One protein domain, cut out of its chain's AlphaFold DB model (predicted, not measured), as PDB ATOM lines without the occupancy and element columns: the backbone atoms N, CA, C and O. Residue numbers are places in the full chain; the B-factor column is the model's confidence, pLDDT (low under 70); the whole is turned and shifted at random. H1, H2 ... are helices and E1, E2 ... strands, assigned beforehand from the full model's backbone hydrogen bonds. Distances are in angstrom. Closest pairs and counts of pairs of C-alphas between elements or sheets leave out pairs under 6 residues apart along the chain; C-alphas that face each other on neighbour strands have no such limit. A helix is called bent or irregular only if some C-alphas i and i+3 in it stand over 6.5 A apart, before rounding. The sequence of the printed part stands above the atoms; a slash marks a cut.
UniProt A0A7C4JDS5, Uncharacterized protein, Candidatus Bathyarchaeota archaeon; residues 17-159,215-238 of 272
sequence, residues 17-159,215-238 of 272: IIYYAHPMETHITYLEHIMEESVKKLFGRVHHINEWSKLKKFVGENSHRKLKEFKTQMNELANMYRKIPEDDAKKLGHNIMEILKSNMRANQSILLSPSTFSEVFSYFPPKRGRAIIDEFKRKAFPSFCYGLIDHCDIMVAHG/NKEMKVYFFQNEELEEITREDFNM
ATOM      1  N   ILE A  17     -38.358  29.540 -27.046       92.31
ATOM      2  CA  ILE A  17     -37.367  28.583 -27.540       92.31
ATOM      3  C   ILE A  17     -35.983  29.219 -27.491       92.31
ATOM      4  O   ILE A  17     -35.725  30.251 -28.108       92.31
ATOM      5  N   ILE A  18     -35.098  28.562 -26.754       95.19
ATOM      6  CA  ILE A  18     -33.715  28.942 -26.532       95.19
ATOM      7  C   ILE A  18     -32.841  28.006 -27.367       95.19
ATOM      8  O   ILE A  18     -32.805  26.795 -27.134       95.19
ATOM      9  N   TYR A  19     -32.138  28.564 -28.347       96.06
ATOM     10  CA  TYR A  19     -31.125  27.839 -29.104       96.06
ATOM     11  C   TYR A  19     -29.870  27.659 -28.255       96.06
ATOM     12  O   TYR A  19     -29.377  28.635 -27.697       96.06
ATOM     13  N   TYR A  20     -29.327  26.447 -28.200       95.00
ATOM     14  CA  TYR A  20     -28.105  26.144 -27.465       95.00
ATOM     15  C   TYR A  20     -26.943  25.804 -28.407       95.00
ATOM     16  O   TYR A  20     -26.866  24.688 -28.930       95.00
ATOM     17  N   ALA A  21     -26.021  26.757 -28.572       93.56
ATOM     18  CA  ALA A  21     -24.761  26.566 -29.283       93.56
ATOM     19  C   ALA A  21     -23.700  25.966 -28.340       93.56
ATOM     20  O   ALA A  21     -23.283  26.607 -27.373       93.56
ATOM     21  N   HIS A  22     -23.253  24.740 -28.620       87.38
ATOM     22  CA  HIS A  22     -22.253  24.016 -27.822       87.38
ATOM     23  C   HIS A  22     -21.028  23.690 -28.699       87.38
ATOM     24  O   HIS A  22     -21.186  23.304 -29.862       87.38
ATOM     25  N   PRO A  23     -19.788  23.807 -28.186       84.31
ATOM     26  CA  PRO A  23     -18.572  23.690 -28.988       84.31
ATOM     27  C   PRO A  23     -18.249  22.248 -29.407       84.31
ATOM     28  O   PRO A  23     -17.343  22.035 -30.215       84.31
ATOM     29  N   MET A  24     -18.959  21.246 -28.875       79.56
ATOM     30  CA  MET A  24     -18.714  19.827 -29.144       79.56
ATOM     31  C   MET A  24     -19.991  19.079 -29.557       79.56
ATOM     32  O   MET A  24     -21.103  19.440 -29.211       79.56
ATOM     33  N   GLU A  25     -19.857  17.970 -30.272       66.19
ATOM     34  CA  GLU A  25     -21.006  17.122 -30.643       66.19
ATOM     35  C   GLU A  25     -21.245  15.986 -29.632       66.19
ATOM     36  O   GLU A  25     -21.675  14.891 -29.991       66.19
ATOM     37  N   THR A  26     -20.871  16.187 -28.372       61.66
ATOM     38  CA  THR A  26     -21.046  15.187 -27.313       61.66
ATOM     39  C   THR A  26     -22.165  15.608 -26.384       61.66
ATOM     40  O   THR A  26     -22.143  16.725 -25.878       61.66
ATOM     41  N   HIS A  27     -23.079  14.677 -26.135       64.62
ATOM     42  CA  HIS A  27     -24.185  14.827 -25.201       64.62
ATOM     43  C   HIS A  27     -23.771  14.453 -23.780       64.62
ATOM     44  O   HIS A  27     -22.888  13.609 -23.604       64.62
ATOM     45  N   ILE A  28     -24.485  14.991 -22.790       70.75
ATOM     46  CA  ILE A  28     -24.368  14.623 -21.373       70.75
ATOM     47  C   ILE A  28     -22.947  14.895 -20.863       70.75
ATOM     48  O   ILE A  28     -22.336  14.078 -20.178       70.75
ATOM     49  N   THR A  29     -22.385  16.039 -21.251       80.62
ATOM     50  CA  THR A  29     -21.139  16.529 -20.657       80.62
ATOM     51  C   THR A  29     -21.447  17.264 -19.359       80.62
ATOM     52  O   THR A  29     -22.546  17.796 -19.179       80.62
ATOM     53  N   TYR A  30     -20.467  17.355 -18.458       84.81
ATOM     54  CA  TYR A  30     -20.621  18.201 -17.269       84.81
ATOM     55  C   TYR A  30     -20.890  19.672 -17.655       84.81
ATOM     56  O   TYR A  30     -21.621  20.368 -16.958       84.81
ATOM     57  N   LEU A  31     -20.372  20.121 -18.809       86.31
ATOM     58  CA  LEU A  31     -20.656  21.444 -19.367       86.31
ATOM     59  C   LEU A  31     -22.134  21.618 -19.717       86.31
ATOM     60  O   LEU A  31     -22.716  22.631 -19.348       86.31
ATOM     61  N   GLU A  32     -22.772  20.635 -20.366       85.38
ATOM     62  CA  GLU A  32     -24.219  20.695 -20.620       85.38
ATOM     63  C   GLU A  32     -25.018  20.817 -19.319       85.38
ATOM     64  O   GLU A  32     -26.018  21.531 -19.292       85.38
ATOM     65  N   HIS A  33     -24.573  20.166 -18.239       87.50
ATOM     66  CA  HIS A  33     -25.217  20.281 -16.932       87.50
ATOM     67  C   HIS A  33     -25.067  21.687 -16.332       87.50
ATOM     68  O   HIS A  33     -26.070  22.292 -15.958       87.50
ATOM     69  N   ILE A  34     -23.846  22.238 -16.307       89.06
ATOM     70  CA  ILE A  34     -23.581  23.611 -15.837       89.06
ATOM     71  C   ILE A  34     -24.403  24.626 -16.641       89.06
ATOM     72  O   ILE A  34     -25.026  25.530 -16.077       89.06
ATOM     73  N   MET A  35     -24.446  24.457 -17.962       91.25
ATOM     74  CA  MET A  35     -25.223  25.311 -18.850       91.25
ATOM     75  C   MET A  35     -26.715  25.203 -18.573       91.25
ATOM     76  O   MET A  35     -27.383  26.223 -18.457       91.25
ATOM     77  N   GLU A  36     -27.253  23.993 -18.422       91.00
ATOM     78  CA  GLU A  36     -28.668  23.798 -18.118       91.00
ATOM     79  C   GLU A  36     -29.066  24.469 -16.793       91.00
ATOM     80  O   GLU A  36     -30.096  25.143 -16.740       91.00
ATOM     81  N   GLU A  37     -28.246  24.349 -15.746       92.38
ATOM     82  CA  GLU A  37     -28.490  25.019 -14.463       92.38
ATOM     83  C   GLU A  37     -28.413  26.547 -14.584       92.38
ATOM     84  O   GLU A  37     -29.272  27.256 -14.058       92.38
ATOM     85  N   SER A  38     -27.460  27.065 -15.357       93.75
ATOM     86  CA  SER A  38     -27.328  28.506 -15.609       93.75
ATOM     87  C   SER A  38     -28.519  29.062 -16.393       93.75
ATOM     88  O   SER A  38     -29.070  30.110 -16.052       93.75
ATOM     89  N   VAL A  39     -28.987  28.326 -17.405       93.75
ATOM     90  CA  VAL A  39     -30.191  28.667 -18.175       93.75
ATOM     91  C   VAL A  39     -31.428  28.622 -17.274       93.75
ATOM     92  O   VAL A  39     -32.262  29.522 -17.350       93.75
ATOM     93  N   LYS A  40     -31.556  27.637 -16.376       92.50
ATOM     94  CA  LYS A  40     -32.662  27.586 -15.401       92.50
ATOM     95  C   LYS A  40     -32.618  28.742 -14.402       92.50
ATOM     96  O   LYS A  40     -33.667  29.293 -14.076       92.50
ATOM     97  N   LYS A  41     -31.430  29.133 -13.932       92.12
ATOM     98  CA  LYS A  41     -31.249  30.291 -13.039       92.12
ATOM     99  C   LYS A  41     -31.764  31.573 -13.699       92.12
ATOM    100  O   LYS A  41     -32.434  32.362 -13.038       92.12
ATOM    101  N   LEU A  42     -31.490  31.753 -14.993       91.50
ATOM    102  CA  LEU A  42     -31.842  32.971 -15.728       91.50
ATOM    103  C   LEU A  42     -33.285  32.976 -16.267       91.50
ATOM    104  O   LEU A  42     -33.977  33.985 -16.170       91.50
ATOM    105  N   PHE A  43     -33.756  31.853 -16.814       89.94
ATOM    106  CA  PHE A  43     -35.041  31.756 -17.525       89.94
ATOM    107  C   PHE A  43     -36.106  30.939 -16.777       89.94
ATOM    108  O   PHE A  43     -37.216  30.741 -17.276       89.94
ATOM    109  N   GLY A  44     -35.799  30.453 -15.573       88.81
ATOM    110  CA  GLY A  44     -36.710  29.675 -14.742       88.81
ATOM    111  C   GLY A  44     -36.905  28.245 -15.247       88.81
ATOM    112  O   GLY A  44     -35.963  27.471 -15.410       88.81
ATOM    113  N   ARG A  45     -38.163  27.837 -15.447       88.38
ATOM    114  CA  ARG A  45     -38.483  26.450 -15.807       88.38
ATOM    115  C   ARG A  45     -38.157  26.171 -17.276       88.38
ATOM    116  O   ARG A  45     -38.902  26.564 -18.172       88.38
ATOM    117  N   VAL A  46     -37.101  25.392 -17.492       89.50
ATOM    118  CA  VAL A  46     -36.583  25.053 -18.822       89.50
ATOM    119  C   VAL A  46     -36.635  23.543 -19.059       89.50
ATOM    120  O   VAL A  46     -36.274  22.746 -18.194       89.50
ATOM    121  N   HIS A  47     -37.089  23.146 -20.246       89.38
ATOM    122  CA  HIS A  47     -37.073  21.771 -20.730       89.38
ATOM    123  C   HIS A  47     -35.941  21.589 -21.742       89.38
ATOM    124  O   HIS A  47     -36.023  22.080 -22.866       89.38
ATOM    125  N   HIS A  48     -34.892  20.868 -21.353       89.75
ATOM    126  CA  HIS A  48     -33.757  20.604 -22.229       89.75
ATOM    127  C   HIS A  48     -34.033  19.421 -23.166       89.75
ATOM    128  O   HIS A  48     -34.174  18.270 -22.738       89.75
ATOM    129  N   ILE A  49     -34.110  19.713 -24.464       88.31
ATOM    130  CA  ILE A  49     -34.195  18.733 -25.544       88.31
ATOM    131  C   ILE A  49     -32.792  18.593 -26.138       88.31
ATOM    132  O   ILE A  49     -32.386  19.395 -26.975       88.31
ATOM    133  N   ASN A  50     -32.058  17.579 -25.676       83.81
ATOM    134  CA  ASN A  50     -30.700  17.258 -26.133       83.81
ATOM    135  C   ASN A  50     -30.592  15.905 -26.850       83.81
ATOM    136  O   ASN A  50     -29.500  15.480 -27.207       83.81
ATOM    137  N   GLU A  51     -31.709  15.211 -27.069       85.56
ATOM    138  CA  GLU A  51     -31.746  13.937 -27.786       85.56
ATOM    139  C   GLU A  51     -33.092  13.735 -28.495       85.56
ATOM    140  O   GLU A  51     -34.143  14.230 -28.063       85.56
ATOM    141  N   TRP A  52     -33.073  12.972 -29.586       84.19
ATOM    142  CA  TRP A  52     -34.253  12.710 -30.413       84.19
ATOM    143  C   TRP A  52     -35.386  12.032 -29.625       84.19
ATOM    144  O   TRP A  52     -36.569  12.282 -29.868       84.19
ATOM    145  N   SER A  53     -35.046  11.189 -28.645       84.50
ATOM    146  CA  SER A  53     -36.023  10.514 -27.786       84.50
ATOM    147  C   SER A  53     -36.823  11.509 -26.923       84.50
ATOM    148  O   SER A  53     -38.050  11.396 -26.829       84.50
ATOM    149  N   LYS A  54     -36.160  12.532 -26.364       85.50
ATOM    150  CA  LYS A  54     -36.796  13.626 -25.612       85.50
ATOM    151  C   LYS A  54     -37.644  14.506 -26.518       85.50
ATOM    152  O   LYS A  54     -38.764  14.841 -26.142       85.50
ATOM    153  N   LEU A  55     -37.165  14.799 -27.728       85.44
ATOM    154  CA  LEU A  55     -37.932  15.548 -28.725       85.44
ATOM    155  C   LEU A  55     -39.275  14.865 -29.031       85.44
ATOM    156  O   LEU A  55     -40.316  15.517 -29.035       85.44
ATOM    157  N   LYS A  56     -39.284  13.535 -29.207       83.56
ATOM    158  CA  LYS A  56     -40.533  12.777 -29.397       83.56
ATOM    159  C   LYS A  56     -41.463  12.861 -28.194       83.56
ATOM    160  O   LYS A  56     -42.661  13.010 -28.383       83.56
ATOM    161  N   LYS A  57     -40.938  12.754 -26.971       83.56
ATOM    162  CA  LYS A  57     -41.753  12.857 -25.745       83.56
ATOM    163  C   LYS A  57     -42.383  14.242 -25.585       83.56
ATOM    164  O   LYS A  57     -43.413  14.360 -24.929       83.56
ATOM    165  N   PHE A  58     -41.755  15.266 -26.158       79.56
ATOM    166  CA  PHE A  58     -42.226  16.640 -26.074       79.56
ATOM    167  C   PHE A  58     -43.398  16.937 -27.021       79.56
ATOM    168  O   PHE A  58     -44.254  17.757 -26.699       79.56
ATOM    169  N   VAL A  59     -43.468  16.268 -28.174       81.31
ATOM    170  CA  VAL A  59     -44.517  16.514 -29.175       81.31
ATOM    171  C   VAL A  59     -45.661  15.496 -29.082       81.31
ATOM    172  O   VAL A  59     -45.462  14.354 -28.668       81.31
ATOM    173  N   GLY A  60     -46.868  15.893 -29.499       76.06
ATOM    174  CA  GLY A  60     -48.034  14.999 -29.534       76.06
ATOM    175  C   GLY A  60     -47.962  13.917 -30.624       76.06
ATOM    176  O   GLY A  60     -47.129  13.969 -31.528       76.06
ATOM    177  N   GLU A  61     -48.891  12.959 -30.587       76.00
ATOM    178  CA  GLU A  61     -48.919  11.783 -31.481       76.00
ATOM    179  C   GLU A  61     -48.984  12.151 -32.978       76.00
ATOM    180  O   GLU A  61     -48.208  11.643 -33.790       76.00
ATOM    181  N   ASN A  62     -49.814  13.133 -33.351       75.12
ATOM    182  CA  ASN A  62     -49.876  13.649 -34.729       75.12
ATOM    183  C   ASN A  62     -48.538  14.247 -35.207       75.12
ATOM    184  O   ASN A  62     -48.215  14.214 -36.398       75.12
ATOM    185  N   SER A  63     -47.742  14.773 -34.280       82.81
ATOM    186  CA  SER A  63     -46.437  15.368 -34.557       82.81
ATOM    187  C   SER A  63     -45.337  14.312 -34.665       82.81
ATOM    188  O   SER A  63     -44.352  14.549 -35.359       82.81
ATOM    189  N   HIS A  64     -45.514  13.108 -34.102       84.56
ATOM    190  CA  HIS A  64     -44.576  11.993 -34.314       84.56
ATOM    191  C   HIS A  64     -44.476  11.595 -35.783       84.56
ATOM    192  O   HIS A  64     -43.377  11.294 -36.253       84.56
ATOM    193  N   ARG A  65     -45.591  11.632 -36.527       85.00
ATOM    194  CA  ARG A  65     -45.572  11.362 -37.971       85.00
ATOM    195  C   ARG A  65     -44.733  12.402 -38.716       85.00
ATOM    196  O   ARG A  65     -43.850  12.020 -39.477       85.00
ATOM    197  N   LYS A  66     -44.925  13.691 -38.414       86.25
ATOM    198  CA  LYS A  66     -44.126  14.787 -38.988       86.25
ATOM    199  C   LYS A  66     -42.644  14.687 -38.614       86.25
ATOM    200  O   LYS A  66     -41.786  14.888 -39.463       86.25
ATOM    201  N   LEU A  67     -42.324  14.307 -37.372       86.31
ATOM    202  CA  LEU A  67     -40.939  14.044 -36.956       86.31
ATOM    203  C   LEU A  67     -40.317  12.871 -37.727       86.31
ATOM    204  O   LEU A  67     -39.133  12.902 -38.058       86.31
ATOM    205  N   LYS A  68     -41.099  11.826 -38.025       85.44
ATOM    206  CA  LYS A  68     -40.641  10.697 -38.844       85.44
ATOM    207  C   LYS A  68     -40.375  11.130 -40.287       85.44
ATOM    208  O   LYS A  68     -39.338  10.765 -40.827       85.44
ATOM    209  N   GLU A  69     -41.265  11.924 -40.878       86.31
ATOM    210  CA  GLU A  69     -41.087  12.512 -42.214       86.31
ATOM    211  C   GLU A  69     -39.848  13.413 -42.269       86.31
ATOM    212  O   GLU A  69     -39.014  13.248 -43.155       86.31
ATOM    213  N   PHE A  70     -39.657  14.281 -41.272       87.00
ATOM    214  CA  PHE A  70     -38.456  15.108 -41.132       87.00
ATOM    215  C   PHE A  70     -37.176  14.261 -41.091       87.00
ATOM    216  O   PHE A  70     -36.203  14.559 -41.781       87.00
ATOM    217  N   LYS A  71     -37.178  13.167 -40.316       83.94
ATOM    218  CA  LYS A  71     -36.039  12.242 -40.253       83.94
ATOM    219  C   LYS A  71     -35.735  11.630 -41.625       83.94
ATOM    220  O   LYS A  71     -34.566  11.505 -41.983       83.94
ATOM    221  N   THR A  72     -36.762  11.280 -42.401       85.88
ATOM    222  CA  THR A  72     -36.598  10.813 -43.787       85.88
ATOM    223  C   THR A  72     -36.000  11.902 -44.676       85.88
ATOM    224  O   THR A  72     -35.015  11.638 -45.356       85.88
ATOM    225  N   GLN A  73     -36.513  13.132 -44.612       86.44
ATOM    226  CA  GLN A  73     -36.021  14.252 -45.420       86.44
ATOM    227  C   GLN A  73     -34.563  14.612 -45.108       86.44
ATOM    228  O   GLN A  73     -33.780  14.840 -46.026       86.44
ATOM    229  N   MET A  74     -34.155  14.612 -43.834       83.06
ATOM    230  CA  MET A  74     -32.743  14.815 -43.484       83.06
ATOM    231  C   MET A  74     -31.849  13.700 -44.031       83.06
ATOM    232  O   MET A  74     -30.742  13.975 -44.493       83.06
ATOM    233  N   ASN A  75     -32.323  12.452 -44.025       80.31
ATOM    234  CA  ASN A  75     -31.585  11.341 -44.622       80.31
ATOM    235  C   ASN A  75     -31.479  11.477 -46.146       80.31
ATOM    236  O   ASN A  75     -30.415  11.221 -46.705       80.31
ATOM    237  N   GLU A  76     -32.554  11.872 -46.827       83.81
ATOM    238  CA  GLU A  76     -32.552  12.150 -48.268       83.81
ATOM    239  C   GLU A  76     -31.573  13.272 -48.607       83.81
ATOM    240  O   GLU A  76     -30.714  13.098 -49.472       83.81
ATOM    241  N   LEU A  77     -31.622  14.372 -47.853       82.62
ATOM    242  CA  LEU A  77     -30.734  15.511 -48.026       82.62
ATOM    243  C   LEU A  77     -29.263  15.125 -47.810       82.62
ATOM    244  O   LEU A  77     -28.408  15.462 -48.627       82.62
ATOM    245  N   ALA A  78     -28.956  14.355 -46.765       78.69
ATOM    246  CA  ALA A  78     -27.611  13.824 -46.554       78.69
ATOM    247  C   ALA A  78     -27.168  12.904 -47.715       78.69
ATOM    248  O   ALA A  78     -26.028  12.985 -48.179       78.69
ATOM    249  N   ASN A  79     -28.072  12.085 -48.264       77.56
ATOM    250  CA  ASN A  79     -27.790  11.211 -49.408       77.56
ATOM    251  C   ASN A  79     -27.523  11.957 -50.728       77.56
ATOM    252  O   ASN A  79     -26.880  11.385 -51.612       77.56
ATOM    253  N   MET A  80     -27.926  13.227 -50.862       78.94
ATOM    254  CA  MET A  80     -27.598  14.074 -52.023       78.94
ATOM    255  C   MET A  80     -26.108  14.452 -52.116       78.94
ATOM    256  O   MET A  80     -25.736  15.215 -53.008       78.94
ATOM    257  N   TYR A  81     -25.278  13.947 -51.193       67.44
ATOM    258  CA  TYR A  81     -23.811  13.900 -51.181       67.44
ATOM    259  C   TYR A  81     -23.091  14.772 -52.227       67.44
ATOM    260  O   TYR A  81     -23.179  14.551 -53.435       67.44
ATOM    261  N   ARG A  82     -22.284  15.730 -51.752       69.00
ATOM    262  CA  ARG A  82     -21.579  16.781 -52.524       69.00
ATOM    263  C   ARG A  82     -22.459  17.885 -53.121       69.00
ATOM    264  O   ARG A  82     -21.917  18.976 -53.300       69.00
ATOM    265  N   LYS A  83     -23.752  17.649 -53.381       79.62
ATOM    266  CA  LYS A  83     -24.704  18.629 -53.951       79.62
ATOM    267  C   LYS A  83     -25.838  18.997 -52.987       79.62
ATOM    268  O   LYS A  83     -26.969  19.178 -53.417       79.62
ATOM    269  N   ILE A  84     -25.549  19.046 -51.692       77.44
ATOM    270  CA  ILE A  84     -26.558  19.319 -50.669       77.44
ATOM    271  C   ILE A  84     -26.951  20.805 -50.753       77.44
ATOM    272  O   ILE A  84     -26.071  21.638 -50.529       77.44
ATOM    273  N   PRO A  85     -28.206  21.159 -51.092       85.62
ATOM    274  CA  PRO A  85     -28.613  22.558 -51.185       85.62
ATOM    275  C   PRO A  85     -28.731  23.181 -49.790       85.62
ATOM    276  O   PRO A  85     -29.403  22.642 -48.909       85.62
ATOM    277  N   GLU A  86     -28.074  24.322 -49.583       89.06
ATOM    278  CA  GLU A  86     -28.078  25.029 -48.295       89.06
ATOM    279  C   GLU A  86     -29.479  25.525 -47.909       89.06
ATOM    280  O   GLU A  86     -29.861  25.426 -46.742       89.06
ATOM    281  N   ASP A  87     -30.268  25.980 -48.886       90.88
ATOM    282  CA  ASP A  87     -31.649  26.430 -48.677       90.88
ATOM    283  C   ASP A  87     -32.561  25.297 -48.197       90.88
ATOM    284  O   ASP A  87     -33.385  25.500 -47.302       90.88
ATOM    285  N   ASP A  88     -32.385  24.084 -48.730       90.69
ATOM    286  CA  ASP A  88     -33.143  22.912 -48.289       90.69
ATOM    287  C   ASP A  88     -32.763  22.532 -46.856       90.69
ATOM    288  O   ASP A  88     -33.639  22.278 -46.028       90.69
ATOM    289  N   ALA A  89     -31.467  22.565 -46.523       90.12
ATOM    290  CA  ALA A  89     -30.995  22.330 -45.159       90.12
ATOM    291  C   ALA A  89     -31.589  23.347 -44.177       90.12
ATOM    292  O   ALA A  89     -32.113  22.977 -43.124       90.12
ATOM    293  N   LYS A  90     -31.583  24.626 -44.557       93.62
ATOM    294  CA  LYS A  90     -32.176  25.707 -43.774       93.62
ATOM    295  C   LYS A  90     -33.685  25.532 -43.600       93.62
ATOM    296  O   LYS A  90     -34.200  25.659 -42.487       93.62
ATOM    297  N   LYS A  91     -34.398  25.167 -44.668       92.19
ATOM    298  CA  LYS A  91     -35.838  24.878 -44.632       92.19
ATOM    299  C   LYS A  91     -36.167  23.706 -43.708       92.19
ATOM    300  O   LYS A  91     -37.186  23.748 -43.024       92.19
ATOM    301  N   LEU A  92     -35.314  22.682 -43.637       89.44
ATOM    302  CA  LEU A  92     -35.486  21.596 -42.669       89.44
ATOM    303  C   LEU A  92     -35.367  22.097 -41.226       89.44
ATOM    304  O   LEU A  92     -36.223  21.755 -40.409       89.44
ATOM    305  N   GLY A  93     -34.379  22.947 -40.928       91.75
ATOM    306  CA  GLY A  93     -34.265  23.610 -39.622       91.75
ATOM    307  C   GLY A  93     -35.532  24.398 -39.265       91.75
ATOM    308  O   GLY A  93     -36.091  24.242 -38.184       91.75
ATOM    309  N   HIS A  94     -36.076  25.153 -40.214       92.38
ATOM    310  CA  HIS A  94     -37.342  25.861 -40.019       92.38
ATOM    311  C   HIS A  94     -38.520  24.902 -39.744       92.38
ATOM    312  O   HIS A  94     -39.251  25.072 -38.767       92.38
ATOM    313  N   ASN A  95     -38.684  23.847 -40.547       90.31
ATOM    314  CA  ASN A  95     -39.800  22.907 -40.409       90.31
ATOM    315  C   ASN A  95     -39.853  22.248 -39.023       90.31
ATOM    316  O   ASN A  95     -40.942  22.041 -38.480       90.31
ATOM    317  N   ILE A  96     -38.700  21.903 -38.439       89.19
ATOM    318  CA  ILE A  96     -38.680  21.289 -37.108       89.19
ATOM    319  C   ILE A  96     -39.064  22.284 -36.010       89.19
ATOM    320  O   ILE A  96     -39.756  21.911 -35.060       89.19
ATOM    321  N   MET A  97     -38.707  23.556 -36.175       90.25
ATOM    322  CA  MET A  97     -39.104  24.621 -35.258       90.25
ATOM    323  C   MET A  97     -40.610  24.882 -35.303       90.25
ATOM    324  O   MET A  97     -41.224  25.056 -34.253       90.25
ATOM    325  N   GLU A  98     -41.237  24.810 -36.477       89.00
ATOM    326  CA  GLU A  98     -42.698  24.897 -36.609       89.00
ATOM    327  C   GLU A  98     -43.414  23.722 -35.923       89.00
ATOM    328  O   GLU A  98     -44.439  23.898 -35.252       89.00
ATOM    329  N   ILE A  99     -42.852  22.510 -36.013       88.00
ATOM    330  CA  ILE A  99     -43.359  21.355 -35.257       88.00
ATOM    331  C   ILE A  99     -43.240  21.624 -33.752       88.00
ATOM    332  O   ILE A  99     -44.202  21.401 -33.023       88.00
ATOM    333  N   LEU A 100     -42.105  22.134 -33.271       86.56
ATOM    334  CA  LEU A 100     -41.923  22.444 -31.852       86.56
ATOM    335  C   LEU A 100     -42.904  23.515 -31.366       86.56
ATOM    336  O   LEU A 100     -43.667  23.258 -30.436       86.56
ATOM    337  N   LYS A 101     -42.951  24.672 -32.034       85.06
ATOM    338  CA  LYS A 101     -43.815  25.803 -31.663       85.06
ATOM    339  C   LYS A 101     -45.291  25.427 -31.624       85.06
ATOM    340  O   LYS A 101     -45.985  25.797 -30.683       85.06
ATOM    341  N   SER A 102     -45.763  24.642 -32.593       83.19
ATOM    342  CA  SER A 102     -47.163  24.191 -32.640       83.19
ATOM    343  C   SER A 102     -47.546  23.195 -31.536       83.19
ATOM    344  O   SER A 102     -48.732  22.946 -31.332       83.19
ATOM    345  N   ASN A 103     -46.571  22.620 -30.823       78.75
ATOM    346  CA  ASN A 103     -46.798  21.635 -29.761       78.75
ATOM    347  C   ASN A 103     -46.429  22.154 -28.362       78.75
ATOM    348  O   ASN A 103     -46.670  21.459 -27.374       78.75
ATOM    349  N   MET A 104     -45.853  23.353 -28.254       75.44
ATOM    350  CA  MET A 104     -45.498  23.927 -26.963       75.44
ATOM    351  C   MET A 104     -46.736  24.322 -26.164       75.44
ATOM    352  O   MET A 104     -47.674  24.930 -26.679       75.44
ATOM    353  N   ARG A 105     -46.711  24.025 -24.864       69.88
ATOM    354  CA  ARG A 105     -47.691  24.568 -23.922       69.88
ATOM    355  C   ARG A 105     -47.285  25.988 -23.524       69.88
ATOM    356  O   ARG A 105     -46.101  26.329 -23.552       69.88
ATOM    357  N   ALA A 106     -48.271  26.794 -23.134       67.56
ATOM    358  CA  ALA A 106     -48.035  28.115 -22.555       67.56
ATOM    359  C   ALA A 106     -47.100  28.020 -21.332       67.56
ATOM    360  O   ALA A 106     -47.149  27.032 -20.592       67.56
ATOM    361  N   ASN A 107     -46.291  29.059 -21.100       70.62
ATOM    362  CA  ASN A 107     -45.404  29.204 -19.938       70.62
ATOM    363  C   ASN A 107     -44.287  28.143 -19.838       70.62
ATOM    364  O   ASN A 107     -43.960  27.679 -18.743       70.62
ATOM    365  N   GLN A 108     -43.711  27.725 -20.969       78.62
ATOM    366  CA  GLN A 108     -42.567  26.807 -20.995       78.62
ATOM    367  C   GLN A 108     -41.419  27.369 -21.832       78.62
ATOM    368  O   GLN A 108     -41.644  27.831 -22.952       78.62
ATOM    369  N   SER A 109     -40.198  27.248 -21.310       89.06
ATOM    370  CA  SER A 109     -38.973  27.472 -22.076       89.06
ATOM    371  C   SER A 109     -38.397  26.135 -22.536       89.06
ATOM    372  O   SER A 109     -38.313  25.188 -21.750       89.06
ATOM    373  N   ILE A 110     -38.000  26.034 -23.802       91.38
ATOM    374  CA  ILE A 110     -37.256  24.887 -24.335       91.38
ATOM    375  C   ILE A 110     -35.818  25.313 -24.558       91.38
ATOM    376  O   ILE A 110     -35.584  26.314 -25.222       91.38
ATOM    377  N   LEU A 111     -34.876  24.508 -24.081       92.75
ATOM    378  CA  LEU A 111     -33.481  24.588 -24.493       92.75
ATOM    379  C   LEU A 111     -33.244  23.521 -25.564       92.75
ATOM    380  O   LEU A 111     -33.413  22.333 -25.286       92.75
ATOM    381  N   LEU A 112     -32.910  23.934 -26.786       91.56
ATOM    382  CA  LEU A 112     -32.721  23.043 -27.933       91.56
ATOM    383  C   LEU A 112     -31.289  23.138 -28.452       91.56
ATOM    384  O   LEU A 112     -30.869  24.190 -28.927       91.56
ATOM    385  N   SER A 113     -30.577  22.013 -28.448       88.81
ATOM    386  CA  SER A 113     -29.267  21.904 -29.094       88.81
ATOM    387  C   SER A 113     -29.382  21.231 -30.470       88.81
ATOM    388  O   SER A 113     -30.088  20.217 -30.580       88.81
ATOM    389  N   PRO A 114     -28.663  21.700 -31.513       86.12
ATOM    390  CA  PRO A 114     -28.563  21.008 -32.803       86.12
ATOM    391  C   PRO A 114     -28.057  19.571 -32.685       86.12
ATOM    392  O   PRO A 114     -28.380  18.724 -33.521       86.12
ATOM    393  N   SER A 115     -27.295  19.272 -31.629       81.31
ATOM    394  CA  SER A 115     -26.792  17.928 -31.362       81.31
ATOM    395  C   SER A 115     -27.932  16.909 -31.241       81.31
ATOM    396  O   SER A 115     -27.736  15.755 -31.611       81.31
ATOM    397  N   THR A 116     -29.142  17.320 -30.831       81.62
ATOM    398  CA  THR A 116     -30.376  16.502 -30.789       81.62
ATOM    399  C   THR A 116     -30.613  15.712 -32.077       81.62
ATOM    400  O   THR A 116     -31.182  14.618 -32.063       81.62
ATOM    401  N   PHE A 117     -30.168  16.261 -33.206       80.69
ATOM    402  CA  PHE A 117     -30.359  15.703 -34.538       80.69
ATOM    403  C   PHE A 117     -29.232  14.753 -34.970       80.69
ATOM    404  O   PHE A 117     -29.343  14.112 -36.013       80.69
ATOM    405  N   SER A 118     -28.190  14.582 -34.150       75.31
ATOM    406  CA  SER A 118     -27.045  13.708 -34.431       75.31
ATOM    407  C   SER A 118     -27.447  12.241 -34.605       75.31
ATOM    408  O   SER A 118     -26.903  11.547 -35.461       75.31
ATOM    409  N   GLU A 119     -28.448  11.770 -33.848       71.31
ATOM    410  CA  GLU A 119     -28.966  10.395 -33.947       71.31
ATOM    411  C   GLU A 119     -29.564  10.102 -35.331       71.31
ATOM    412  O   GLU A 119     -29.557   8.957 -35.785       71.31
ATOM    413  N   VAL A 120     -30.047  11.115 -36.057       69.31
ATOM    414  CA  VAL A 120     -30.565  10.917 -37.419       69.31
ATOM    415  C   VAL A 120     -29.474  10.387 -38.350       69.31
ATOM    416  O   VAL A 120     -29.746   9.538 -39.193       69.31
ATOM    417  N   PHE A 121     -28.222  10.764 -38.105       69.00
ATOM    418  CA  PHE A 121     -27.070  10.322 -38.881       69.00
ATOM    419  C   PHE A 121     -26.520   8.947 -38.463       69.00
ATOM    420  O   PHE A 121     -25.630   8.415 -39.120       69.00
ATOM    421  N   SER A 122     -27.053   8.319 -37.409       66.94
ATOM    422  CA  SER A 122     -26.563   7.016 -36.919       66.94
ATOM    423  C   SER A 122     -26.887   5.823 -37.836       66.94
ATOM    424  O   SER A 122     -26.289   4.759 -37.693       66.94
ATOM    425  N   TYR A 123     -27.795   5.992 -38.805       65.44
ATOM    426  CA  TYR A 123     -28.272   4.911 -39.684       65.44
ATOM    427  C   TYR A 123     -27.403   4.670 -40.920       65.44
ATOM    428  O   TYR A 123     -27.645   3.717 -41.663       65.44
ATOM    429  N   PHE A 124     -26.403   5.515 -41.179       67.00
ATOM    430  CA  PHE A 124     -25.557   5.324 -42.347       67.00
ATOM    431  C   PHE A 124     -24.482   4.243 -42.102       67.00
ATOM    432  O   PHE A 124     -23.849   4.234 -41.046       67.00
ATOM    433  N   PRO A 125     -24.196   3.356 -43.080       67.81
ATOM    434  CA  PRO A 125     -23.178   2.311 -42.931       67.81
ATOM    435  C   PRO A 125     -21.792   2.896 -42.593       67.81
ATOM    436  O   PRO A 125     -21.407   3.879 -43.223       67.81
ATOM    437  N   PRO A 126     -20.964   2.284 -41.724       63.31
ATOM    438  CA  PRO A 126     -19.785   2.937 -41.131       63.31
ATOM    439  C   PRO A 126     -18.778   3.560 -42.115       63.31
ATOM    440  O   PRO A 126     -18.197   4.602 -41.823       63.31
ATOM    441  N   LYS A 127     -18.561   2.945 -43.287       61.06
ATOM    442  CA  LYS A 127     -17.565   3.417 -44.270       61.06
ATOM    443  C   LYS A 127     -18.103   4.486 -45.228       61.06
ATOM    444  O   LYS A 127     -17.415   5.464 -45.490       61.06
ATOM    445  N   ARG A 128     -19.322   4.315 -45.750       67.50
ATOM    446  CA  ARG A 128     -19.951   5.275 -46.684       67.50
ATOM    447  C   ARG A 128     -20.662   6.406 -45.942       67.50
ATOM    448  O   ARG A 128     -20.663   7.543 -46.395       67.50
ATOM    449  N   GLY A 129     -21.212   6.086 -44.780       72.06
ATOM    450  CA  GLY A 129     -21.902   7.003 -43.896       72.06
ATOM    451  C   GLY A 129     -21.009   8.080 -43.335       72.06
ATOM    452  O   GLY A 129     -21.399   9.234 -43.379       72.06
ATOM    453  N   ARG A 130     -19.788   7.746 -42.906       74.75
ATOM    454  CA  ARG A 130     -18.869   8.752 -42.360       74.75
ATOM    455  C   ARG A 130     -18.601   9.883 -43.357       74.75
ATOM    456  O   ARG A 130     -18.828  11.033 -43.025       74.75
ATOM    457  N   ALA A 131     -18.255   9.554 -44.603       76.00
ATOM    458  CA  ALA A 131     -18.025  10.563 -45.639       76.00
ATOM    459  C   ALA A 131     -19.275  11.411 -45.944       76.00
ATOM    460  O   ALA A 131     -19.164  12.614 -46.170       76.00
ATOM    461  N   ILE A 132     -20.463  10.797 -45.948       76.31
ATOM    462  CA  ILE A 132     -21.733  11.508 -46.149       76.31
ATOM    463  C   ILE A 132     -22.008  12.480 -44.996       76.31
ATOM    464  O   ILE A 132     -22.348  13.636 -45.235       76.31
ATOM    465  N   ILE A 133     -21.834  12.017 -43.760       76.75
ATOM    466  CA  ILE A 133     -22.079  12.788 -42.540       76.75
ATOM    467  C   ILE A 133     -21.092  13.944 -42.432       76.75
ATOM    468  O   ILE A 133     -21.514  15.065 -42.171       76.75
ATOM    469  N   ASP A 134     -19.805  13.695 -42.672       77.81
ATOM    470  CA  ASP A 134     -18.768  14.725 -42.618       77.81
ATOM    471  C   ASP A 134     -19.037  15.818 -43.662       77.81
ATOM    472  O   ASP A 134     -18.951  17.007 -43.362       77.81
ATOM    473  N   GLU A 135     -19.446  15.436 -44.876       79.12
ATOM    474  CA  GLU A 135     -19.784  16.397 -45.928       79.12
ATOM    475  C   GLU A 135     -21.073  17.174 -45.612       79.12
ATOM    476  O   GLU A 135     -21.133  18.380 -45.856       79.12
ATOM    477  N   PHE A 136     -22.089  16.521 -45.032       81.12
ATOM    478  CA  PHE A 136     -23.303  17.192 -44.560       81.12
ATOM    479  C   PHE A 136     -22.984  18.196 -43.447       81.12
ATOM    480  O   PHE A 136     -23.368  19.361 -43.549       81.12
ATOM    481  N   LYS A 137     -22.220  17.780 -42.432       80.00
ATOM    482  CA  LYS A 137     -21.757  18.636 -41.330       80.00
ATOM    483  C   LYS A 137     -20.959  19.833 -41.816       80.00
ATOM    484  O   LYS A 137     -21.093  20.927 -41.285       80.00
ATOM    485  N   ARG A 138     -20.150  19.626 -42.851       79.06
ATOM    486  CA  ARG A 138     -19.316  20.668 -43.435       79.06
ATOM    487  C   ARG A 138     -20.096  21.703 -44.237       79.06
ATOM    488  O   ARG A 138     -19.761  22.880 -44.181       79.06
ATOM    489  N   LYS A 139     -21.067  21.268 -45.041       80.56
ATOM    490  CA  LYS A 139     -21.738  22.140 -46.020       80.56
ATOM    491  C   LYS A 139     -23.117  22.603 -45.585       80.56
ATOM    492  O   LYS A 139     -23.449  23.767 -45.726       80.56
ATOM    493  N   ALA A 140     -23.932  21.676 -45.104       84.62
ATOM    494  CA  ALA A 140     -25.366  21.879 -44.956       84.62
ATOM    495  C   ALA A 140     -25.787  22.093 -43.502       84.62
ATOM    496  O   ALA A 140     -26.751  22.806 -43.238       84.62
ATOM    497  N   PHE A 141     -25.062  21.503 -42.549       86.19
ATOM    498  CA  PHE A 141     -25.381  21.625 -41.130       86.19
ATOM    499  C   PHE A 141     -25.335  23.068 -40.599       86.19
ATOM    500  O   PHE A 141     -26.234  23.401 -39.830       86.19
ATOM    501  N   PRO A 142     -24.410  23.957 -41.027       89.62
ATOM    502  CA  PRO A 142     -24.479  25.370 -40.653       89.62
ATOM    503  C   PRO A 142     -25.795  26.019 -41.102       89.62
ATOM    504  O   PRO A 142     -26.485  26.638 -40.298       89.62
ATOM    505  N   SER A 143     -26.208  25.797 -42.353       92.38
ATOM    506  CA  SER A 143     -27.467  26.334 -42.883       92.38
ATOM    507  C   SER A 143     -28.690  25.738 -42.184       92.38
ATOM    508  O   SER A 143     -29.639  26.462 -41.887       92.38
ATOM    509  N   PHE A 144     -28.653  24.448 -41.837       91.75
ATOM    510  CA  PHE A 144     -29.655  23.817 -40.975       91.75
ATOM    511  C   PHE A 144     -29.745  24.500 -39.603       91.75
ATOM    512  O   PHE A 144     -30.843  24.854 -39.171       91.75
ATOM    513  N   CYS A 145     -28.607  24.758 -38.952       93.81
ATOM    514  CA  CYS A 145     -28.541  25.480 -37.681       93.81
ATOM    515  C   CYS A 145     -29.095  26.903 -37.802       93.81
ATOM    516  O   CYS A 145     -29.876  27.318 -36.953       93.81
ATOM    517  N   TYR A 146     -28.800  27.619 -38.887       95.38
ATOM    518  CA  TYR A 146     -29.395  28.931 -39.160       95.38
ATOM    519  C   TYR A 146     -30.917  28.867 -39.316       95.38
ATOM    520  O   TYR A 146     -31.613  29.781 -38.885       95.38
ATOM    521  N   GLY A 147     -31.447  27.782 -39.887       94.88
ATOM    522  CA  GLY A 147     -32.887  27.531 -39.950       94.88
ATOM    523  C   GLY A 147     -33.525  27.321 -38.575       94.88
ATOM    524  O   GLY A 147     -34.641  27.780 -38.350       94.88
ATOM    525  N   LEU A 148     -32.811  26.674 -37.647       95.19
ATOM    526  CA  LEU A 148     -33.233  26.581 -36.246       95.19
ATOM    527  C   LEU A 148     -33.210  27.964 -35.580       95.19
ATOM    528  O   LEU A 148     -34.206  28.376 -34.990       95.19
ATOM    529  N   ILE A 149     -32.090  28.686 -35.712       96.56
ATOM    530  CA  ILE A 149     -31.870  30.005 -35.099       96.56
ATOM    531  C   ILE A 149     -32.915  31.015 -35.573       96.56
ATOM    532  O   ILE A 149     -33.460  31.730 -34.744       96.56
ATOM    533  N   ASP A 150     -33.268  31.040 -36.861       95.31
ATOM    534  CA  ASP A 150     -34.277  31.966 -37.405       95.31
ATOM    535  C   ASP A 150     -35.638  31.890 -36.680       95.31
ATOM    536  O   ASP A 150     -36.416  32.842 -36.734       95.31
ATOM    537  N   HIS A 151     -35.935  30.778 -35.997       91.69
ATOM    538  CA  HIS A 151     -37.187  30.562 -35.273       91.69
ATOM    539  C   HIS A 151     -37.000  30.434 -33.753       91.69
ATOM    540  O   HIS A 151     -37.971  30.123 -33.063       91.69
ATOM    541  N   CYS A 152     -35.813  30.684 -33.211       93.88
ATOM    542  CA  CYS A 152     -35.605  30.782 -31.767       93.88
ATOM    543  C   CYS A 152     -35.857  32.213 -31.275       93.88
ATOM    544  O   CYS A 152     -35.767  33.170 -32.039       93.88
ATOM    545  N   ASP A 153     -36.185  32.357 -29.994       93.31
ATOM    546  CA  ASP A 153     -36.391  33.664 -29.363       93.31
ATOM    547  C   ASP A 153     -35.082  34.217 -28.779       93.31
ATOM    548  O   ASP A 153     -34.860  35.427 -28.764       93.31
ATOM    549  N   ILE A 154     -34.225  33.322 -28.279       95.75
ATOM    550  CA  ILE A 154     -32.940  33.626 -27.639       95.75
ATOM    551  C   ILE A 154     -31.912  32.576 -28.065       95.75
ATOM    552  O   ILE A 154     -32.259  31.418 -28.312       95.75
ATOM    553  N   MET A 155     -30.640  32.965 -28.097       97.38
ATOM    554  CA  MET A 155     -29.512  32.041 -28.144       97.38
ATOM    555  C   MET A 155     -28.759  32.053 -26.814       97.38
ATOM    556  O   MET A 155     -28.485  33.112 -26.252       97.38
ATOM    557  N   VAL A 156     -28.380  30.871 -26.342       97.19
ATOM    558  CA  VAL A 156     -27.353  30.685 -25.318       97.19
ATOM    559  C   VAL A 156     -26.183  29.934 -25.937       97.19
ATOM    560  O   VAL A 156     -26.370  29.034 -26.762       97.19
ATOM    561  N   ALA A 157     -24.970  30.307 -25.559       95.88
ATOM    562  CA  ALA A 157     -23.764  29.729 -26.117       95.88
ATOM    563  C   ALA A 157     -22.657  29.623 -25.071       95.88
ATOM    564  O   ALA A 157     -22.619  30.378 -24.102       95.88
ATOM    565  N   HIS A 158     -21.714  28.719 -25.305       94.00
ATOM    566  CA  HIS A 158     -20.406  28.763 -24.659       94.00
ATOM    567  C   HIS A 158     -19.337  28.213 -25.603       94.00
ATOM    568  O   HIS A 158     -19.636  27.503 -26.565       94.00
ATOM    569  N   GLY A 159     -18.079  28.539 -25.334       93.31
ATOM    570  CA  GLY A 159     -16.942  27.847 -25.929       93.31
ATOM    571  C   GLY A 159     -16.349  26.798 -24.984       93.31
ATOM    572  O   GLY A 159     -16.962  26.372 -24.005       93.31
ATOM    573  N   ASN A 215     -26.285  39.146 -35.959       97.25
ATOM    574  CA  ASN A 215     -26.651  39.807 -37.219       97.25
ATOM    575  C   ASN A 215     -28.170  39.887 -37.424       97.25
ATOM    576  O   ASN A 215     -28.643  40.784 -38.118       97.25
ATOM    577  N   LYS A 216     -28.921  38.973 -36.807       96.44
ATOM    578  CA  LYS A 216     -30.388  38.953 -36.774       96.44
ATOM    579  C   LYS A 216     -30.983  39.758 -35.620       96.44
ATOM    580  O   LYS A 216     -32.190  39.692 -35.424       96.44
ATOM    581  N   GLU A 217     -30.152  40.481 -34.865       96.94
ATOM    582  CA  GLU A 217     -30.571  41.243 -33.679       96.94
ATOM    583  C   GLU A 217     -31.218  40.353 -32.599       96.94
ATOM    584  O   GLU A 217     -31.995  40.815 -31.766       96.94
ATOM    585  N   MET A 218     -30.886  39.057 -32.601       96.81
ATOM    586  CA  MET A 218     -31.292  38.131 -31.552       96.81
ATOM    587  C   MET A 218     -30.492  38.408 -30.278       96.81
ATOM    588  O   MET A 218     -29.289  38.671 -30.338       96.81
ATOM    589  N   LYS A 219     -31.143  38.272 -29.119       97.88
ATOM    590  CA  LYS A 219     -30.451  38.266 -27.826       97.88
ATOM    591  C   LYS A 219     -29.585  37.021 -27.694       97.88
ATOM    592  O   LYS A 219     -30.092  35.900 -27.812       97.88
ATOM    593  N   VAL A 220     -28.304  37.224 -27.414       98.38
ATOM    594  CA  VAL A 220     -27.336  36.147 -27.215       98.38
ATOM    595  C   VAL A 220     -26.784  36.234 -25.802       98.38
ATOM    596  O   VAL A 220     -26.267  37.275 -25.413       98.38
ATOM    597  N   TYR A 221     -26.870  35.134 -25.057       98.06
ATOM    598  CA  TYR A 221     -26.217  34.987 -23.760       98.06
ATOM    599  C   TYR A 221     -25.023  34.050 -23.896       98.06
ATOM    600  O   TYR A 221     -25.160  32.928 -24.390       98.06
ATOM    601  N   PHE A 222     -23.856  34.495 -23.458       97.06
ATOM    602  CA  PHE A 222     -22.633  33.713 -23.494       97.06
ATOM    603  C   PHE A 222     -22.211  33.324 -22.083       97.06
ATOM    604  O   PHE A 222     -22.272  34.140 -21.166       97.06
ATOM    605  N   PHE A 223     -21.800  32.069 -21.902       95.00
ATOM    606  CA  PHE A 223     -21.316  31.599 -20.610       95.00
ATOM    607  C   PHE A 223     -19.854  31.978 -20.401       95.00
ATOM    608  O   PHE A 223     -18.953  31.466 -21.078       95.00
ATOM    609  N   GLN A 224     -19.622  32.849 -19.430       91.19
ATOM    610  CA  GLN A 224     -18.302  33.300 -19.022       91.19
ATOM    611  C   GLN A 224     -18.306  33.605 -17.529       91.19
ATOM    612  O   GLN A 224     -19.338  33.961 -16.974       91.19
ATOM    613  N   ASN A 225     -17.159  33.434 -16.868       86.31
ATOM    614  CA  ASN A 225     -17.023  33.706 -15.430       86.31
ATOM    615  C   ASN A 225     -18.095  33.006 -14.569       86.31
ATOM    616  O   ASN A 225     -18.600  33.584 -13.614       86.31
ATOM    617  N   GLU A 226     -18.439  31.766 -14.928       87.88
ATOM    618  CA  GLU A 226     -19.447  30.935 -14.249       87.88
ATOM    619  C   GLU A 226     -20.905  31.423 -14.361       87.88
ATOM    620  O   GLU A 226     -21.797  30.835 -13.745       87.88
ATOM    621  N   GLU A 227     -21.191  32.437 -15.184       92.06
ATOM    622  CA  GLU A 227     -22.541  32.967 -15.386       92.06
ATOM    623  C   GLU A 227     -22.894  33.158 -16.871       92.06
ATOM    624  O   GLU A 227     -22.040  33.145 -17.758       92.06
ATOM    625  N   LEU A 228     -24.194  33.288 -17.158       95.75
ATOM    626  CA  LEU A 228     -24.696  33.667 -18.481       95.75
ATOM    627  C   LEU A 228     -24.849  35.181 -18.554       95.75
ATOM    628  O   LEU A 228     -25.686  35.752 -17.854       95.75
ATOM    629  N   GLU A 229     -24.108  35.807 -19.460       96.06
ATOM    630  CA  GLU A 229     -24.132  37.252 -19.674       96.06
ATOM    631  C   GLU A 229     -24.641  37.569 -21.083       96.06
ATOM    632  O   GLU A 229     -24.283  36.887 -22.043       96.06
ATOM    633  N   GLU A 230     -25.502  38.581 -21.222       97.75
ATOM    634  CA  GLU A 230     -25.939  39.055 -22.541       97.75
ATOM    635  C   GLU A 230     -24.763  39.737 -23.246       97.75
ATOM    636  O   GLU A 230     -24.150  40.636 -22.673       97.75
ATOM    637  N   ILE A 231     -24.459  39.320 -24.475       97.81
ATOM    638  CA  ILE A 231     -23.331  39.847 -25.246       97.81
ATOM    639  C   ILE A 231     -23.795  40.658 -26.454       97.81
ATOM    640  O   ILE A 231     -24.782  40.339 -27.122       97.81
ATOM    641  N   THR A 232     -23.030  41.695 -26.767       97.38
ATOM    642  CA  THR A 232     -23.171  42.524 -27.967       97.38
ATOM    643  C   THR A 232     -22.257  42.044 -29.101       97.38
ATOM    644  O   THR A 232     -21.500  41.076 -28.971       97.38
ATOM    645  N   ARG A 233     -22.305  42.728 -30.254       96.69
ATOM    646  CA  ARG A 233     -21.360  42.478 -31.359       96.69
ATOM    647  C   ARG A 233     -19.939  42.871 -30.971       96.69
ATOM    648  O   ARG A 233     -18.991  42.222 -31.405       96.69
ATOM    649  N   GLU A 234     -19.798  43.919 -30.173       96.19
ATOM    650  CA  GLU A 234     -18.535  44.407 -29.644       96.19
ATOM    651  C   GLU A 234     -17.914  43.372 -28.702       96.19
ATOM    652  O   GLU A 234     -16.767  42.984 -28.924       96.19
ATOM    653  N   ASP A 235     -18.694  42.847 -27.751       95.69
ATOM    654  CA  ASP A 235     -18.243  41.791 -26.831       95.69
ATOM    655  C   ASP A 235     -17.820  40.533 -27.601       95.69
ATOM    656  O   ASP A 235     -16.746  39.977 -27.373       95.69
ATOM    657  N   PHE A 236     -18.618  40.121 -28.595       96.06
ATOM    658  CA  PHE A 236     -18.297  38.977 -29.448       96.06
ATOM    659  C   PHE A 236     -16.958  39.132 -30.184       96.06
ATOM    660  O   PHE A 236     -16.215  38.161 -30.308       96.06
ATOM    661  N   ASN A 237     -16.611  40.340 -30.642       93.50
ATOM    662  CA  ASN A 237     -15.333  40.589 -31.318       93.50
ATOM    663  C   ASN A 237     -14.120  40.467 -30.380       93.50
ATOM    664  O   ASN A 237     -12.989  40.333 -30.858       93.50
ATOM    665  N   MET A 238     -14.332  40.523 -29.062       92.75
ATOM    666  CA  MET A 238     -13.278  40.306 -28.069       92.75
ATOM    667  C   MET A 238     -13.029  38.815 -27.814       92.75
ATOM    668  O   MET A 238     -11.902  38.445 -27.480       92.75
TER     669      MET A 238
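What this domain is: This is residues 17 to 159 and 215 to 238 of the 272 residues of an uncharacterized protein of Candidatus Bathyarchaeota archaeon (UniProt A0A7C4JDS5). A strongly twisted sheet of six strands curls like part of a barrel round one helix, H1. At one end of this half lies a body of helices: H2, H4, H5 and H7 graze the sheet, H3 and H6 lie farther out, and H3 and H4 form a long helical hairpin. The short helix H8 follows E6 at the far side of the sheet. The printed part has 167 residues with eight named helices and six named strands, in the order E1 H1 E2 H2 H3 H4 E3 H5 H6 H7 E4 E5 E6 H8; the sheet, order E2 E3 E1 E4 E5 E6, is mixed and so is the class, helices and strands. The whole is compact and rounded, with a radius of gyration of the C-alphas of 16.1 A and spans of 42 by 39 by 30 A.

Where its parts are: Across the sheet, the strands are E2, residues 46 to 49; E3, residues 109 to 112; E1, residues 17 to 21, 12.9 A; E4, residues 154 to 157; E5, residues 219 to 224, 15.8 A; and E6, residues 227 to 231, 12.0 A. E1 begins at C-alpha 17 (-37.367, 28.583, -27.540). The helices are H1, residues 30 to 43, 19.8 A; H2, residues 52 to 58; H3, residues 61 to 79, 27.7 A, from C-alpha 61 (-48.919, 11.783, -31.481); H4, residues 86 to 103, 26.6 A; H5, residues 114 to 123, 17.5 A; H6, residues 126 to 139, 19.9 A; H7, residues 141 to 149, 12.2 A; and H8, residues 233 to 238, ending at C-alpha 238 (-13.278, 40.306, -28.069). H5 is irregular, with C-alphas 116 and 119 7.0 A apart.

How they stand to each other: E2 and E6 are the edge strands. E2 and E3 are parallel, with N 47 and O 109 2.8 A apart; E3 and E1 are parallel, with N 18 and O 110 at 2.8 A; E1 and E4 are parallel, with N 156 and O 19 at 2.8 A; E4 and E5 are parallel, with N 157 and O 221 at 2.9 A. The hairpin E5 and E6 is antiparallel, with N 222 and O 229 at 2.8 A. These N and O pairs are within hydrogen-bond range. H1 is on one face of the sheet, giving two layers, a sheet and a helix over it; its closest C-alphas to E6 are Ser 38 and Leu 228, 6.5 A. E1, H1, E2 form a split strand-helix-strand unit, two strands running the same way with E3 between them, and its crossover is right-handed. E2, H2 H3 H4, E3 form a strand-helix-strand unit of parallel neighbours. H4 touches H7, closest C-alphas Gly 93 and Gly 147, 4.2 A, at a steep tilt of 35.5 degrees, only just past shallow. The hairpin H3 and H4 runs opposite ways at a shallow tilt of 11 degrees, closest C-alphas Ser 63 and Ile 99, 6.8 A. H2 touches H5 at C-alphas Trp 52 and Thr 116, 5.4 A. The hairpin H5 and H6 only just touches, with 3 pairs of C-alphas within 8 A, the closest Phe 121 and Ile 133, 6.7 A. H3 touches H6 with residues 78 to 79 alone, closest C-alphas Ala 78 and Phe 136, 5.8 A. H8 is not on the sheet, but only just, with 4 pairs of C-alphas within 10 A. Each O i to N i+4 pair is within hydrogen-bond range in H1, H2, H4, H7 and H8; in H3 13 of 15 are, in H6 8 of 10, and in H5 0 of 6, beside 5 of 7 O i to N i+3 pairs.

The domain as a whole: The C-alphas farthest apart, of Glu 61 and Met 238, are 45.8 A apart. Residues 160 to 214 are not printed, and C-alphas 159 and 215 are 19.1 A apart across the cut, in the link E4 to E5. Of the links that are printed whole none is long. The mean pLDDT of the printed part is 85.7; under 70 are residues 25 to 27, 81 to 82, 105 to 106 and 120 to 128.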